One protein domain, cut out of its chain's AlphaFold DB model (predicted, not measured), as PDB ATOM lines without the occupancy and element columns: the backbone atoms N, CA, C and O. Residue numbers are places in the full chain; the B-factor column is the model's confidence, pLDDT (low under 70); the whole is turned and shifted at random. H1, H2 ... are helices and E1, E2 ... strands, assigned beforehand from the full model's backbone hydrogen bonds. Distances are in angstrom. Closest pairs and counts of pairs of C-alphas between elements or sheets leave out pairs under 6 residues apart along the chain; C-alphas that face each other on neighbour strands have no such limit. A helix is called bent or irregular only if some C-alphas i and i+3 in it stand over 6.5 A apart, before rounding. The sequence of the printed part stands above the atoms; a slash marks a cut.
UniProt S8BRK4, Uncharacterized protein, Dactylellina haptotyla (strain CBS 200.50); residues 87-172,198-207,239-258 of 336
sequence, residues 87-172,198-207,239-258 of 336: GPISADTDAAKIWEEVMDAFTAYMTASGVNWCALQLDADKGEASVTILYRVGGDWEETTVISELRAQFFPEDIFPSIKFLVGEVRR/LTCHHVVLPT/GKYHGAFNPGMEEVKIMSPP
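Overview. This is residues 87 to 172, 198 to 207 and 239 to 258 of the 336 residues of an uncharacterized protein of Dactylellina haptotyla (strain CBS 200.50) (UniProt S8BRK4). A three-stranded sheet has the first arm of the bent helix H1 along one face and H2 by its E3 edge; beyond its E1 edge lies a flap of mostly unnamed chain, residues 198 to 207 and 239 to 258, with the short strand E4. The 116 printed residues run H1, E1, E2, H2, E3, E4, and the mixed sheet has the order E1, E2, E3. The class is mixed, helices and strands, with under half of the residues in named elements. The whole is compact, radius of gyration of the C-alphas 13.6 A, spanning 37 by 33 by 22 A.

Arrangement. Start at H1, residues 94 to 112, assigned as one helix by its hydrogen bonds but bent: C-alphas 101 and 104 are 7.7 A apart. Look for arm H1a, residues 94 to 101, on the sheet of E1, residues 117 to 125, E2, residues 128 to 135, and E3, residues 162 to 167; its height over the sheet is 10.6 A. Arm H1b, residues 104 to 112, is only just not on it, with 4 pairs of C-alphas within 10 A. E1 and E2 form an antiparallel hairpin, N 121 to O 132 at 2.8 A. E2, H2, residues 143 to 153, and E3 make a right-handed strand-helix-strand unit, parallel strands joined through a helix, with N 133 to O 164 at 2.8 A. H2 only grazes the sheet; its closest C-alphas to E3 are Ile 147 and Ile 163, 7.3 A. Every O i to N i+4 pair is within hydrogen-bond range in H1a, H1b and H2. E4, residues 253 to 255, pairs with no named strand.

Along the chain. Find C-alpha 94 at (-11.657, 23.196, 3.099), where H1a begins its 10.6 A; H1b spans 12.5 A. E1 spans 20.5 A and bends by 59 degrees at residue 122; E2 spans 22.1 A, H2 15.3 A and E3 16.2 A. E4 ends at C-alpha 255, (4.470, 22.177, 22.457).

Size, cuts and confidence. The C-alphas farthest apart, Asp 140 and Pro 258, are 37.8 A apart. Gaps of 11.7 A, C-alpha 172 to 198, and 17.8 A, C-alpha 207 to 239, cross the cuts; no link printed whole is long. The model's pLDDT is under 70 at residues 87 to 89, 168 to 172, 198 to 207 and 239 to 258.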
ATOM      1  N   GLY A  87      -8.884  35.587  13.436       55.84
ATOM      2  CA  GLY A  87      -9.769  34.570  13.977       55.84
ATOM      3  C   GLY A  87      -9.221  33.159  13.755       55.84
ATOM      4  O   GLY A  87      -8.380  32.943  12.881       55.84
ATOM      5  N   PRO A  88      -9.699  32.174  14.528       64.44
ATOM      6  CA  PRO A  88      -9.375  30.776  14.295       64.44
ATOM      7  C   PRO A  88     -10.036  30.243  13.013       64.44
ATOM      8  O   PRO A  88     -11.163  30.632  12.698       64.44
ATOM      9  N   ILE A  89      -9.384  29.304  12.317       66.00
ATOM     10  CA  ILE A  89     -10.021  28.527  11.240       66.00
ATOM     11  C   ILE A  89     -10.507  27.188  11.798       66.00
ATOM     12  O   ILE A  89      -9.751  26.448  12.420       66.00
ATOM     13  N   SER A  90     -11.775  26.858  11.543       70.69
ATOM     14  CA  SER A  90     -12.347  25.572  11.950       70.69
ATOM     15  C   SER A  90     -11.760  24.403  11.147       70.69
ATOM     16  O   SER A  90     -11.587  24.491   9.929       70.69
ATOM     17  N   ALA A  91     -11.499  23.281  11.820       70.19
ATOM     18  CA  ALA A  91     -10.860  22.096  11.237       70.19
ATOM     19  C   ALA A  91     -11.703  21.386  10.156       70.19
ATOM     20  O   ALA A  91     -11.185  20.592   9.379       70.19
ATOM     21  N   ASP A  92     -13.008  21.648  10.099       70.31
ATOM     22  CA  ASP A  92     -13.921  21.082   9.099       70.31
ATOM     23  C   ASP A  92     -13.954  21.864   7.774       70.31
ATOM     24  O   ASP A  92     -14.549  21.398   6.793       70.31
ATOM     25  N   THR A  93     -13.282  23.015   7.720       79.25
ATOM     26  CA  THR A  93     -13.198  23.867   6.528       79.25
ATOM     27  C   THR A  93     -12.291  23.262   5.459       79.25
ATOM     28  O   THR A  93     -11.369  22.496   5.743       79.25
ATOM     29  N   ASP A  94     -12.522  23.635   4.201       89.69
ATOM     30  CA  ASP A  94     -11.657  23.196   3.099       89.69
ATOM     31  C   ASP A  94     -10.250  23.800   3.203       89.69
ATOM     32  O   ASP A  94      -9.274  23.136   2.864       89.69
ATOM     33  N   ALA A  95     -10.129  25.002   3.778       84.31
ATOM     34  CA  ALA A  95      -8.844  25.623   4.084       84.31
ATOM     35  C   ALA A  95      -8.007  24.771   5.051       84.31
ATOM     36  O   ALA A  95      -6.833  24.531   4.783       84.31
ATOM     37  N   ALA A  96      -8.604  24.264   6.136       76.56
ATOM     38  CA  ALA A  96      -7.901  23.405   7.090       76.56
ATOM     39  C   ALA A  96      -7.442  22.078   6.459       76.56
ATOM     40  O   ALA A  96      -6.316  21.645   6.689       76.56
ATOM     41  N   LYS A  97      -8.272  21.463   5.607       80.81
ATOM     42  CA  LYS A  97      -7.918  20.212   4.910       80.81
ATOM     43  C   LYS A  97      -6.770  20.409   3.924       80.81
ATOM     44  O   LYS A  97      -5.814  19.642   3.944       80.81
ATOM     45  N   ILE A  98      -6.854  21.444   3.082       83.94
ATOM     46  CA  ILE A  98      -5.792  21.756   2.115       83.94
ATOM     47  C   ILE A  98      -4.507  22.084   2.854       83.94
ATOM     48  O   ILE A  98      -3.455  21.574   2.488       83.94
ATOM     49  N   TRP A  99      -4.598  22.891   3.911       84.19
ATOM     50  CA  TRP A  99      -3.463  23.200   4.764       84.19
ATOM     51  C   TRP A  99      -2.751  21.926   5.226       84.19
ATOM     52  O   TRP A  99      -1.563  21.784   4.956       84.19
ATOM     53  N   GLU A 100      -3.467  20.975   5.833       77.88
ATOM     54  CA  GLU A 100      -2.898  19.697   6.287       77.88
ATOM     55  C   GLU A 100      -2.267  18.871   5.155       77.88
ATOM     56  O   GLU A 100      -1.215  18.265   5.357       77.88
ATOM     57  N   GLU A 101      -2.871  18.868   3.966       82.38
ATOM     58  CA  GLU A 101      -2.379  18.119   2.807       82.38
ATOM     59  C   GLU A 101      -1.074  18.700   2.232       82.38
ATOM     60  O   GLU A 101      -0.182  17.952   1.825       82.38
ATOM     61  N   VAL A 102      -0.936  20.030   2.199       82.25
ATOM     62  CA  VAL A 102       0.141  20.699   1.450       82.25
ATOM     63  C   VAL A 102       1.376  21.050   2.282       82.25
ATOM     64  O   VAL A 102       2.399  21.410   1.699       82.25
ATOM     65  N   MET A 103       1.328  20.937   3.617       82.00
ATOM     66  CA  MET A 103       2.385  21.437   4.515       82.00
ATOM     67  C   MET A 103       3.794  20.914   4.202       82.00
ATOM     68  O   MET A 103       4.755  21.690   4.224       82.00
ATOM     69  N   ASP A 104       3.939  19.621   3.908       77.94
ATOM     70  CA  ASP A 104       5.248  19.021   3.626       77.94
ATOM     71  C   ASP A 104       5.826  19.542   2.303       77.94
ATOM     72  O   ASP A 104       6.992  19.945   2.228       77.94
ATOM     73  N   ALA A 105       4.994  19.591   1.259       76.81
ATOM     74  CA  ALA A 105       5.397  20.071  -0.059       76.81
ATOM     75  C   ALA A 105       5.689  21.581  -0.047       76.81
ATOM     76  O   ALA A 105       6.694  22.019  -0.613       76.81
ATOM     77  N   PHE A 106       4.871  22.358   0.668       88.19
ATOM     78  CA  PHE A 106       5.088  23.780   0.914       88.19
ATOM     79  C   PHE A 106       6.428  24.028   1.614       88.19
ATOM     80  O   PHE A 106       7.219  24.858   1.172       88.19
ATOM     81  N   THR A 107       6.717  23.280   2.681       79.94
ATOM     82  CA  THR A 107       7.949  23.421   3.475       79.94
ATOM     83  C   THR A 107       9.190  23.165   2.618       79.94
ATOM     84  O   THR A 107      10.158  23.934   2.659       79.94
ATOM     85  N   ALA A 108       9.152  22.113   1.793       78.81
ATOM     86  CA  ALA A 108      10.220  21.799   0.851       78.81
ATOM     87  C   ALA A 108      10.399  22.909  -0.196       78.81
ATOM     88  O   ALA A 108      11.525  23.344  -0.443       78.81
ATOM     89  N   TYR A 109       9.295  23.402  -0.764       90.25
ATOM     90  CA  TYR A 109       9.305  24.495  -1.732       90.25
ATOM     91  C   TYR A 109       9.895  25.782  -1.145       90.25
ATOM     92  O   TYR A 109      10.836  26.325  -1.714       90.25
ATOM     93  N   MET A 110       9.413  26.234   0.017       86.81
ATOM     94  CA  MET A 110       9.883  27.470   0.654       86.81
ATOM     95  C   MET A 110      11.364  27.416   1.030       86.81
ATOM     96  O   MET A 110      12.059  28.427   1.017       86.81
ATOM     97  N   THR A 111      11.864  26.224   1.355       83.12
ATOM     98  CA  THR A 111      13.294  26.007   1.600       83.12
ATOM     99  C   THR A 111      14.101  26.085   0.301       83.12
ATOM    100  O   THR A 111      15.187  26.660   0.278       83.12
ATOM    101  N   ALA A 112      13.574  25.525  -0.789       84.62
ATOM    102  CA  ALA A 112      14.232  25.512  -2.092       84.62
ATOM    103  C   ALA A 112      14.188  26.870  -2.814       84.62
ATOM    104  O   ALA A 112      15.110  27.184  -3.566       84.62
ATOM    105  N   SER A 113      13.155  27.682  -2.578       87.25
ATOM    106  CA  SER A 113      12.977  29.007  -3.184       87.25
ATOM    107  C   SER A 113      13.929  30.069  -2.623       87.25
ATOM    108  O   SER A 113      13.961  31.192  -3.119       87.25
ATOM    109  N   GLY A 114      14.725  29.728  -1.603       85.44
ATOM    110  CA  GLY A 114      15.688  30.641  -0.988       85.44
ATOM    111  C   GLY A 114      15.052  31.684  -0.066       85.44
ATOM    112  O   GLY A 114      15.756  32.573   0.418       85.44
ATOM    113  N   VAL A 115      13.747  31.572   0.205       85.62
ATOM    114  CA  VAL A 115      13.058  32.412   1.186       85.62
ATOM    115  C   VAL A 115      13.566  32.048   2.578       85.62
ATOM    116  O   VAL A 115      13.506  30.894   3.001       85.62
ATOM    117  N   ASN A 116      14.028  33.040   3.337       83.88
ATOM    118  CA  ASN A 116      14.432  32.843   4.730       83.88
ATOM    119  C   ASN A 116      13.208  32.887   5.661       83.88
ATOM    120  O   ASN A 116      13.036  33.815   6.450       83.88
ATOM    121  N   TRP A 117      12.300  31.925   5.508       81.81
ATOM    122  CA  TRP A 117      11.049  31.876   6.262       81.81
ATOM    123  C   TRP A 117      11.249  31.296   7.670       81.81
ATOM    124  O   TRP A 117      12.131  30.479   7.929       81.81
ATOM    125  N   CYS A 118      10.442  31.780   8.607       71.25
ATOM    126  CA  CYS A 118      10.539  31.524  10.044       71.25
ATOM    127  C   CYS A 118       9.182  31.303  10.699       71.25
ATOM    128  O   CYS A 118       9.120  31.150  11.913       71.25
ATOM    129  N   ALA A 119       8.090  31.345   9.956       72.38
ATOM    130  CA  ALA A 119       6.827  30.843  10.446       72.38
ATOM    131  C   ALA A 119       5.848  30.658   9.311       72.38
ATOM    132  O   ALA A 119       5.938  31.345   8.291       72.38
ATOM    133  N   LEU A 120       4.865  29.808   9.568       78.75
ATOM    134  CA  LEU A 120       3.639  29.772   8.802       78.75
ATOM    135  C   LEU A 120       2.449  29.809   9.755       78.75
ATOM    136  O   LEU A 120       2.436  29.132  10.780       78.75
ATOM    137  N   GLN A 121       1.444  30.596   9.421       80.88
ATOM    138  CA  GLN A 121       0.224  30.712  10.200       80.88
ATOM    139  C   GLN A 121      -0.983  30.635   9.274       80.88
ATOM    140  O   GLN A 121      -1.002  31.254   8.211       80.88
ATOM    141  N   LEU A 122      -1.962  29.842   9.703       81.94
ATOM    142  CA  LEU A 122      -3.290  29.789   9.120       81.94
ATOM    143  C   LEU A 122      -4.209  30.622  10.010       81.94
ATOM    144  O   LEU A 122      -4.368  30.312  11.193       81.94
ATOM    145  N   ASP A 123      -4.785  31.678   9.453       81.31
ATOM    146  CA  ASP A 123      -5.644  32.609  10.178       81.31
ATOM    147  C   ASP A 123      -6.909  32.961   9.393       81.31
ATOM    148  O   ASP A 123      -6.965  32.827   8.174       81.31
ATOM    149  N   ALA A 124      -7.952  33.382  10.107       77.88
ATOM    150  CA  ALA A 124      -9.116  34.011   9.504       77.88
ATOM    151  C   ALA A 124      -8.927  35.534   9.525       77.88
ATOM    152  O   ALA A 124      -9.062  36.167  10.576       77.88
ATOM    153  N   ASP A 125      -8.639  36.126   8.370       80.44
ATOM    154  CA  ASP A 125      -8.600  37.573   8.184       80.44
ATOM    155  C   ASP A 125      -9.954  38.041   7.654       80.44
ATOM    156  O   ASP A 125     -10.392  37.623   6.584       80.44
ATOM    157  N   LYS A 126     -10.664  38.870   8.428       84.06
ATOM    158  CA  LYS A 126     -12.016  39.366   8.083       84.06
ATOM    159  C   LYS A 126     -13.017  38.242   7.780       84.06
ATOM    160  O   LYS A 126     -13.945  38.413   6.995       84.06
ATOM    161  N   GLY A 127     -12.837  37.100   8.448       79.62
ATOM    162  CA  GLY A 127     -13.671  35.908   8.286       79.62
ATOM    163  C   GLY A 127     -13.302  35.026   7.091       79.62
ATOM    164  O   GLY A 127     -13.961  34.011   6.881       79.62
ATOM    165  N   GLU A 128     -12.257  35.368   6.337       89.19
ATOM    166  CA  GLU A 128     -11.764  34.587   5.204       89.19
ATOM    167  C   GLU A 128     -10.433  33.913   5.541       89.19
ATOM    168  O   GLU A 128      -9.628  34.449   6.302       89.19
ATOM    169  N   ALA A 129     -10.184  32.728   4.980       86.69
ATOM    170  CA  ALA A 129      -8.939  32.020   5.242       86.69
ATOM    171  C   ALA A 129      -7.742  32.761   4.634       86.69
ATOM    172  O   ALA A 129      -7.756  33.197   3.482       86.69
ATOM    173  N   SER A 130      -6.678  32.875   5.411       89.12
ATOM    174  CA  SER A 130      -5.477  33.608   5.051       89.12
ATOM    175  C   SER A 130      -4.245  32.847   5.528       89.12
ATOM    176  O   SER A 130      -4.261  32.136   6.537       89.12
ATOM    177  N   VAL A 131      -3.175  32.953   4.740       88.19
ATOM    178  CA  VAL A 131      -1.875  32.360   5.052       88.19
ATOM    179  C   VAL A 131      -0.884  33.473   5.340       88.19
ATOM    180  O   VAL A 131      -0.547  34.264   4.459       88.19
ATOM    181  N   THR A 132      -0.368  33.499   6.560       84.75
ATOM    182  CA  THR A 132       0.667  34.442   6.975       84.75
ATOM    183  C   THR A 132       2.019  33.731   7.024       84.75
ATOM    184  O   THR A 132       2.218  32.780   7.779       84.75
ATOM    185  N   ILE A 133       2.967  34.200   6.215       85.06
ATOM    186  CA  ILE A 133       4.350  33.729   6.155       85.06
ATOM    187  C   ILE A 133       5.223  34.759   6.867       85.06
ATOM    188  O   ILE A 133       5.404  35.879   6.379       85.06
ATOM    189  N   LEU A 134       5.795  34.381   8.012       80.06
ATOM    190  CA  LEU A 134       6.815  35.212   8.649       80.06
ATOM    191  C   LEU A 134       8.170  34.871   8.049       80.06
ATOM    192  O   LEU A 134       8.544  33.698   7.968       80.06
ATOM    193  N   TYR A 135       8.928  35.887   7.660       82.25
ATOM    194  CA  TYR A 135      10.243  35.702   7.066       82.25
ATOM    195  C   TYR A 135      11.251  36.717   7.593       82.25
ATOM    196  O   TYR A 135      10.907  37.804   8.057       82.25
ATOM    197  N   ARG A 136      12.528  36.356   7.508       79.31
ATOM    198  CA  ARG A 136      13.651  37.236   7.815       79.31
ATOM    199  C   ARG A 136      14.147  37.899   6.545       79.31
ATOM    200  O   ARG A 136      14.236  37.268   5.494       79.31
ATOM    201  N   VAL A 137      14.548  39.159   6.668       80.00
ATOM    202  CA  VAL A 137      15.195  39.880   5.570       80.00
ATOM    203  C   VAL A 137      16.468  39.138   5.157       80.00
ATOM    204  O   VAL A 137      17.339  38.872   5.985       80.00
ATOM    205  N   GLY A 138      16.560  38.791   3.877       80.44
ATOM    206  CA  GLY A 138      17.679  38.048   3.303       80.44
ATOM    207  C   GLY A 138      17.244  37.138   2.153       80.44
ATOM    208  O   GLY A 138      16.051  36.900   1.952       80.44
ATOM    209  N   GLY A 139      18.233  36.627   1.417       78.81
ATOM    210  CA  GLY A 139      18.025  35.848   0.193       78.81
ATOM    211  C   GLY A 139      17.820  36.722  -1.050       78.81
ATOM    212  O   GLY A 139      17.637  37.932  -0.945       78.81
ATOM    213  N   ASP A 140      17.888  36.092  -2.224       86.38
ATOM    214  CA  ASP A 140      17.590  36.707  -3.523       86.38
ATOM    215  C   ASP A 140      16.344  36.019  -4.090       86.38
ATOM    216  O   ASP A 140      16.426  35.006  -4.784       86.38
ATOM    217  N   TRP A 141      15.180  36.500  -3.663       93.19
ATOM    218  CA  TRP A 141      13.869  35.998  -4.066       93.19
ATOM    219  C   TRP A 141      12.912  37.175  -4.253       93.19
ATOM    220  O   TRP A 141      13.094  38.249  -3.675       93.19
ATOM    221  N   GLU A 142      11.888  36.973  -5.075       93.50
ATOM    222  CA  GLU A 142      10.895  37.994  -5.396       93.50
ATOM    223  C   GLU A 142       9.523  37.568  -4.871       93.50
ATOM    224  O   GLU A 142       9.011  36.506  -5.230       93.50
ATOM    225  N   GLU A 143       8.914  38.406  -4.031       91.06
ATOM    226  CA  GLU A 143       7.658  38.093  -3.343       91.06
ATOM    227  C   GLU A 143       6.506  37.787  -4.301       91.06
ATOM    228  O   GLU A 143       5.788  36.810  -4.111       91.06
ATOM    229  N   THR A 144       6.365  38.558  -5.375       94.19
ATOM    230  CA  THR A 144       5.328  38.351  -6.399       94.19
ATOM    231  C   THR A 144       5.460  36.993  -7.088       94.19
ATOM    232  O   THR A 144       4.456  36.311  -7.301       94.19
ATOM    233  N   THR A 145       6.691  36.584  -7.402       95.94
ATOM    234  CA  THR A 145       6.992  35.287  -8.014       95.94
ATOM    235  C   THR A 145       6.667  34.149  -7.047       95.94
ATOM    236  O   THR A 145       5.938  33.229  -7.415       95.94
ATOM    237  N   VAL A 146       7.104  34.252  -5.786       95.25
ATOM    238  CA  VAL A 146       6.806  33.245  -4.756       95.25
ATOM    239  C   VAL A 146       5.301  33.144  -4.506       95.25
ATOM    240  O   VAL A 146       4.762  32.043  -4.530       95.25
ATOM    241  N   ILE A 147       4.586  34.263  -4.342       95.06
ATOM    242  CA  ILE A 147       3.123  34.258  -4.182       95.06
ATOM    243  C   ILE A 147       2.461  33.554  -5.367       95.06
ATOM    244  O   ILE A 147       1.627  32.678  -5.157       95.06
ATOM    245  N   SER A 148       2.841  33.881  -6.605       95.44
ATOM    246  CA  SER A 148       2.259  33.248  -7.794       95.44
ATOM    247  C   SER A 148       2.468  31.731  -7.812       95.44
ATOM    248  O   SER A 148       1.574  30.988  -8.218       95.44
ATOM    249  N   GLU A 149       3.635  31.254  -7.389       96.31
ATOM    250  CA  GLU A 149       3.940  29.825  -7.329       96.31
ATOM    251  C   GLU A 149       3.220  29.125  -6.171       96.31
ATOM    252  O   GLU A 149       2.712  28.018  -6.360       96.31
ATOM    253  N   LEU A 150       3.103  29.784  -5.013       95.19
ATOM    254  CA  LEU A 150       2.312  29.305  -3.879       95.19
ATOM    255  C   LEU A 150       0.831  29.175  -4.244       95.19
ATOM    256  O   LEU A 150       0.201  28.173  -3.909       95.19
ATOM    257  N   ARG A 151       0.289  30.148  -4.988       96.44
ATOM    258  CA  ARG A 151      -1.077  30.107  -5.528       96.44
ATOM    259  C   ARG A 151      -1.300  28.928  -6.458       96.44
ATOM    260  O   ARG A 151      -2.320  28.257  -6.366       96.44
ATOM    261  N   ALA A 152      -0.350  28.691  -7.358       95.19
ATOM    262  CA  ALA A 152      -0.472  27.645  -8.360       95.19
ATOM    263  C   ALA A 152      -0.379  26.229  -7.768       95.19
ATOM    264  O   ALA A 152      -0.910  25.296  -8.367       95.19
ATOM    265  N   GLN A 153       0.313  26.064  -6.635       95.06
ATOM    266  CA  GLN A 153       0.675  24.745  -6.106       95.06
ATOM    267  C   GLN A 153      -0.016  24.374  -4.793       95.06
ATOM    268  O   GLN A 153      -0.313  23.199  -4.601       95.06
ATOM    269  N   PHE A 154      -0.246  25.332  -3.889       94.75
ATOM    270  CA  PHE A 154      -0.600  25.021  -2.498       94.75
ATOM    271  C   PHE A 154      -1.840  25.759  -1.994       94.75
ATOM    272  O   PHE A 154      -2.652  25.163  -1.293       94.75
ATOM    273  N   PHE A 155      -2.007  27.037  -2.346       95.38
ATOM    274  CA  PHE A 155      -3.039  27.896  -1.753       95.38
ATOM    275  C   PHE A 155      -3.916  28.558  -2.825       95.38
ATOM    276  O   PHE A 155      -3.670  29.716  -3.189       95.38
ATOM    277  N   PRO A 156      -4.946  27.857  -3.335       96.50
ATOM    278  CA  PRO A 156      -5.887  28.407  -4.308       96.50
ATOM    279  C   PRO A 156      -6.514  29.721  -3.828       96.50
ATOM    280  O   PRO A 156      -6.841  29.871  -2.650       96.50
ATOM    281  N   GLU A 157      -6.653  30.696  -4.727       96.25
ATOM    282  CA  GLU A 157      -7.138  32.045  -4.395       96.25
ATOM    283  C   GLU A 157      -8.601  32.062  -3.933       96.25
ATOM    284  O   GLU A 157      -8.968  32.877  -3.095       96.25
ATOM    285  N   ASP A 158      -9.421  31.135  -4.427       96.38
ATOM    286  CA  ASP A 158     -10.825  30.978  -4.045       96.38
ATOM    287  C   ASP A 158     -11.015  30.467  -2.611       96.38
ATOM    288  O   ASP A 158     -12.062  30.710  -2.013       96.38
ATOM    289  N   ILE A 159     -10.007  29.787  -2.059       95.94
ATOM    290  CA  ILE A 159     -10.041  29.251  -0.693       95.94
ATOM    291  C   ILE A 159      -9.248  30.139   0.260       95.94
ATOM    292  O   ILE A 159      -9.705  30.388   1.369       95.94
ATOM    293  N   PHE A 160      -8.090  30.641  -0.169       95.56
ATOM    294  CA  PHE A 160      -7.199  31.466   0.645       95.56
ATOM    295  C   PHE A 160      -7.054  32.868   0.047       95.56
ATOM    296  O   PHE A 160      -5.982  33.175  -0.451       95.56
ATOM    297  N   PRO A 161      -8.048  33.761   0.028       93.94
ATOM    298  CA  PRO A 161      -7.969  35.041  -0.697       93.94
ATOM    299  C   PRO A 161      -6.741  35.906  -0.363       93.94
ATOM    300  O   PRO A 161      -6.259  36.655  -1.214       93.94
ATOM    301  N   SER A 162      -6.151  35.735   0.822       93.31
ATOM    302  CA  SER A 162      -4.961  36.463   1.263       93.31
ATOM    303  C   SER A 162      -3.764  35.542   1.540       93.31
ATOM    304  O   SER A 162      -3.877  34.532   2.235       93.31
ATOM    305  N   ILE A 163      -2.593  35.931   1.023       94.12
ATOM    306  CA  ILE A 163      -1.280  35.439   1.462       94.12
ATOM    307  C   ILE A 163      -0.469  36.667   1.870       94.12
ATOM    308  O   ILE A 163      -0.309  37.589   1.070       94.12
ATOM    309  N   LYS A 164       0.039  36.684   3.101       87.88
ATOM    310  CA  LYS A 164       0.789  37.812   3.661       87.88
ATOM    311  C   LYS A 164       2.222  37.407   3.941       87.88
ATOM    312  O   LYS A 164       2.462  36.423   4.632       87.88
ATOM    313  N   PHE A 165       3.162  38.212   3.470       86.06
ATOM    314  CA  PHE A 165       4.554  38.140   3.887       86.06
ATOM    315  C   PHE A 165       4.810  39.221   4.923       86.06
ATOM    316  O   PHE A 165       4.670  40.410   4.644       86.06
ATOM    317  N   LEU A 166       5.185  38.813   6.130       81.19
ATOM    318  CA  LEU A 166       5.537  39.747   7.190       81.19
ATOM    319  C   LEU A 166       6.998  39.548   7.566       81.19
ATOM    320  O   LEU A 166       7.433  38.440   7.891       81.19
ATOM    321  N   VAL A 167       7.752  40.646   7.543       77.62
ATOM    322  CA  VAL A 167       9.108  40.652   8.084       77.62
ATOM    323  C   VAL A 167       9.003  40.452   9.588       77.62
ATOM    324  O   VAL A 167       8.448  41.287  10.299       77.62
ATOM    325  N   GLY A 168       9.547  39.346  10.070       64.00
ATOM    326  CA  GLY A 168       9.502  38.985  11.473       64.00
ATOM    327  C   GLY A 168      10.747  38.212  11.861       64.00
ATOM    328  O   GLY A 168      11.141  37.251  11.202       64.00
ATOM    329  N   GLU A 169      11.365  38.625  12.962       51.12
ATOM    330  CA  GLU A 169      12.357  37.802  13.631       51.12
ATOM    331  C   GLU A 169      11.678  37.086  14.792       51.12
ATOM    332  O   GLU A 169      11.247  37.702  15.765       51.12
ATOM    333  N   VAL A 170      11.600  35.763  14.699       47.25
ATOM    334  CA  VAL A 170      11.249  34.947  15.854       47.25
ATOM    335  C   VAL A 170      12.476  34.903  16.760       47.25
ATOM    336  O   VAL A 170      13.433  34.170  16.485       47.25
ATOM    337  N   ARG A 171      12.475  35.740  17.802       36.50
ATOM    338  CA  ARG A 171      13.494  35.720  18.857       36.50
ATOM    339  C   ARG A 171      13.169  34.653  19.896       36.50
ATOM    340  O   ARG A 171      12.010  34.354  20.173       36.50
ATOM    341  N   ARG A 172      14.221  34.081  20.475       37.50
ATOM    342  CA  ARG A 172      14.141  33.124  21.581       37.50
ATOM    343  C   ARG A 172      13.755  33.909  22.841       37.50
ATOM    344  O   ARG A 172      14.570  34.671  23.338       37.50
ATOM    345  N   LEU A 198       5.208  27.741  22.848       28.27
ATOM    346  CA  LEU A 198       3.768  27.829  23.084       28.27
ATOM    347  C   LEU A 198       3.092  28.137  21.746       28.27
ATOM    348  O   LEU A 198       3.177  29.267  21.274       28.27
ATOM    349  N   THR A 199       2.407  27.177  21.128       36.41
ATOM    350  CA  THR A 199       1.545  27.467  19.968       36.41
ATOM    351  C   THR A 199       0.199  26.767  20.052       36.41
ATOM    352  O   THR A 199       0.129  25.578  19.814       36.41
ATOM    353  N   CYS A 200      -0.914  27.432  20.374       30.59
ATOM    354  CA  CYS A 200      -2.205  26.826  20.011       30.59
ATOM    355  C   CYS A 200      -2.252  26.687  18.468       30.59
ATOM    356  O   CYS A 200      -1.484  27.382  17.811       30.59
ATOM    357  N   HIS A 201      -3.097  25.813  17.912       34.88
ATOM    358  CA  HIS A 201      -3.263  25.420  16.485       34.88
ATOM    359  C   HIS A 201      -3.207  26.475  15.340       34.88
ATOM    360  O   HIS A 201      -3.549  26.142  14.213       34.88
ATOM    361  N   HIS A 202      -2.771  27.713  15.574       31.83
ATOM    362  CA  HIS A 202      -2.709  28.800  14.598       31.83
ATOM    363  C   HIS A 202      -1.314  29.325  14.275       31.83
ATOM    364  O   HIS A 202      -1.211  30.165  13.397       31.83
ATOM    365  N   VAL A 203      -0.231  28.886  14.920       32.00
ATOM    366  CA  VAL A 203       1.098  29.436  14.594       32.00
ATOM    367  C   VAL A 203       2.151  28.343  14.577       32.00
ATOM    368  O   VAL A 203       2.319  27.603  15.542       32.00
ATOM    369  N   VAL A 204       2.893  28.267  13.480       31.42
ATOM    370  CA  VAL A 204       4.045  27.388  13.309       31.42
ATOM    371  C   VAL A 204       5.295  28.251  13.302       31.42
ATOM    372  O   VAL A 204       5.465  29.014  12.365       31.42
ATOM    373  N   LEU A 205       6.188  28.141  14.286       28.06
ATOM    374  CA  LEU A 205       7.492  28.829  14.275       28.06
ATOM    375  C   LEU A 205       8.629  27.791  14.194       28.06
ATOM    376  O   LEU A 205       8.650  26.892  15.037       28.06
ATOM    377  N   PRO A 206       9.629  27.895  13.294       27.64
ATOM    378  CA  PRO A 206      10.890  27.196  13.425       27.64
ATOM    379  C   PRO A 206      11.883  27.952  14.315       27.64
ATOM    380  O   PRO A 206      12.133  29.145  14.153       27.64
ATOM    381  N   THR A 207      12.534  27.202  15.205       24.97
ATOM    382  CA  THR A 207      13.838  27.526  15.802       24.97
ATOM    383  C   THR A 207      14.872  26.428  15.506       24.97
ATOM    384  O   THR A 207      14.682  25.290  15.895       24.97
ATOM    385  N   GLY A 239       2.276  19.512  26.154       28.41
ATOM    386  CA  GLY A 239       1.164  19.204  25.215       28.41
ATOM    387  C   GLY A 239       1.607  19.157  23.708       28.41
ATOM    388  O   GLY A 239       2.569  19.833  23.397       28.41
ATOM    389  N   LYS A 240       0.990  18.414  22.752       30.50
ATOM    390  CA  LYS A 240       1.522  18.041  21.389       30.50
ATOM    391  C   LYS A 240       1.171  18.995  20.218       30.50
ATOM    392  O   LYS A 240       0.105  19.586  20.194       30.50
ATOM    393  N   TYR A 241       2.086  18.993  19.240       34.25
ATOM    394  CA  TYR A 241       2.222  19.627  17.911       34.25
ATOM    395  C   TYR A 241       0.993  19.872  17.015       34.25
ATOM    396  O   TYR A 241       0.272  18.930  16.711       34.25
ATOM    397  N   HIS A 242       0.945  21.072  16.413       30.62
ATOM    398  CA  HIS A 242       0.525  21.311  15.019       30.62
ATOM    399  C   HIS A 242       1.439  22.383  14.392       30.62
ATOM    400  O   HIS A 242       1.433  23.533  14.828       30.62
ATOM    401  N   GLY A 243       2.252  21.998  13.402       35.81
ATOM    402  CA  GLY A 243       3.057  22.918  12.598       35.81
ATOM    403  C   GLY A 243       4.247  22.284  11.870       35.81
ATOM    404  O   GLY A 243       4.863  21.364  12.403       35.81
ATOM    405  N   ALA A 244       4.572  22.768  10.664       35.53
ATOM    406  CA  ALA A 244       5.722  22.311   9.875       35.53
ATOM    407  C   ALA A 244       7.001  23.145  10.092       35.53
ATOM    408  O   ALA A 244       7.015  24.373  10.036       35.53
ATOM    409  N   PHE A 245       8.107  22.444  10.312       42.22
ATOM    410  CA  PHE A 245       9.414  22.989  10.668       42.22
ATOM    411  C   PHE A 245      10.427  22.710   9.550       42.22
ATOM    412  O   PHE A 245      10.375  21.645   8.938       42.22
ATOM    413  N   ASN A 246      11.378  23.617   9.302       39.25
ATOM    414  CA  ASN A 246      12.473  23.359   8.359       39.25
ATOM    415  C   ASN A 246      13.499  22.375   8.973       39.25
ATOM    416  O   ASN A 246      14.216  22.767   9.892       39.25
ATOM    417  N   PRO A 247      13.648  21.138   8.457       40.41
ATOM    418  CA  PRO A 247      14.452  20.079   9.079       40.41
ATOM    419  C   PRO A 247      15.977  20.310   9.080       40.41
ATOM    420  O   PRO A 247      16.710  19.490   9.627       40.41
ATOM    421  N   GLY A 248      16.484  21.399   8.487       41.66
ATOM    422  CA  GLY A 248      17.920  21.714   8.433       41.66
ATOM    423  C   GLY A 248      18.547  22.252   9.730       41.66
ATOM    424  O   GLY A 248      19.735  22.561   9.740       41.66
ATOM    425  N   MET A 249      17.773  22.389  10.807       39.94
ATOM    426  CA  MET A 249      18.161  23.034  12.067       39.94
ATOM    427  C   MET A 249      17.777  22.111  13.243       39.94
ATOM    428  O   MET A 249      16.662  21.608  13.268       39.94
ATOM    429  N   GLU A 250      18.706  21.799  14.162       38.34
ATOM    430  CA  GLU A 250      18.589  20.651  15.095       38.34
ATOM    431  C   GLU A 250      17.294  20.602  15.941       38.34
ATOM    432  O   GLU A 250      16.704  21.624  16.279       38.34
ATOM    433  N   GLU A 251      16.931  19.372  16.326       36.81
ATOM    434  CA  GLU A 251      15.711  18.896  16.997       36.81
ATOM    435  C   GLU A 251      15.077  19.868  18.023       36.81
ATOM    436  O   GLU A 251      15.563  20.034  19.144       36.81
ATOM    437  N   VAL A 252      13.933  20.466  17.659       36.69
ATOM    438  CA  VAL A 252      13.081  21.272  18.551       36.69
ATOM    439  C   VAL A 252      11.742  20.579  18.784       36.69
ATOM    440  O   VAL A 252      11.035  20.214  17.846       36.69
ATOM    441  N   LYS A 253      11.367  20.424  20.060       33.47
ATOM    442  CA  LYS A 253      10.051  19.924  20.473       33.47
ATOM    443  C   LYS A 253       9.098  21.099  20.679       33.47
ATOM    444  O   LYS A 253       9.134  21.777  21.701       33.47
ATOM    445  N   ILE A 254       8.246  21.347  19.692       34.94
ATOM    446  CA  ILE A 254       7.187  22.359  19.768       34.94
ATOM    447  C   ILE A 254       6.039  21.794  20.611       34.94
ATOM    448  O   ILE A 254       5.513  20.722  20.306       34.94
ATOM    449  N   MET A 255       5.653  22.508  21.668       34.25
ATOM    450  CA  MET A 255       4.470  22.177  22.457       34.25
ATOM    451  C   MET A 255       3.345  23.164  22.162       34.25
ATOM    452  O   MET A 255       3.538  24.369  22.030       34.25
ATOM    453  N   SER A 256       2.140  22.633  22.015       37.03
ATOM    454  CA  SER A 256       0.948  23.440  21.799       37.03
ATOM    455  C   SER A 256       0.208  23.573  23.128       37.03
ATOM    456  O   SER A 256      -0.211  22.542  23.666       37.03
ATOM    457  N   PRO A 257       0.027  24.776  23.711       38.75
ATOM    458  CA  PRO A 257      -1.000  24.967  24.706       38.75
ATOM    459  C   PRO A 257      -2.351  24.682  24.041       38.75
ATOM    460  O   PRO A 257      -2.565  25.049  22.878       38.75
ATOM    461  N   PRO A 258      -3.281  24.045  24.767       41.25
ATOM    462  CA  PRO A 258      -4.605  23.781  24.239       41.25
ATOM    463  C   PRO A 258      -5.239  25.087  23.776       41.25
ATOM    464  O   PRO A 258      -5.254  26.081  24.502       41.25
TER     465      PRO A 258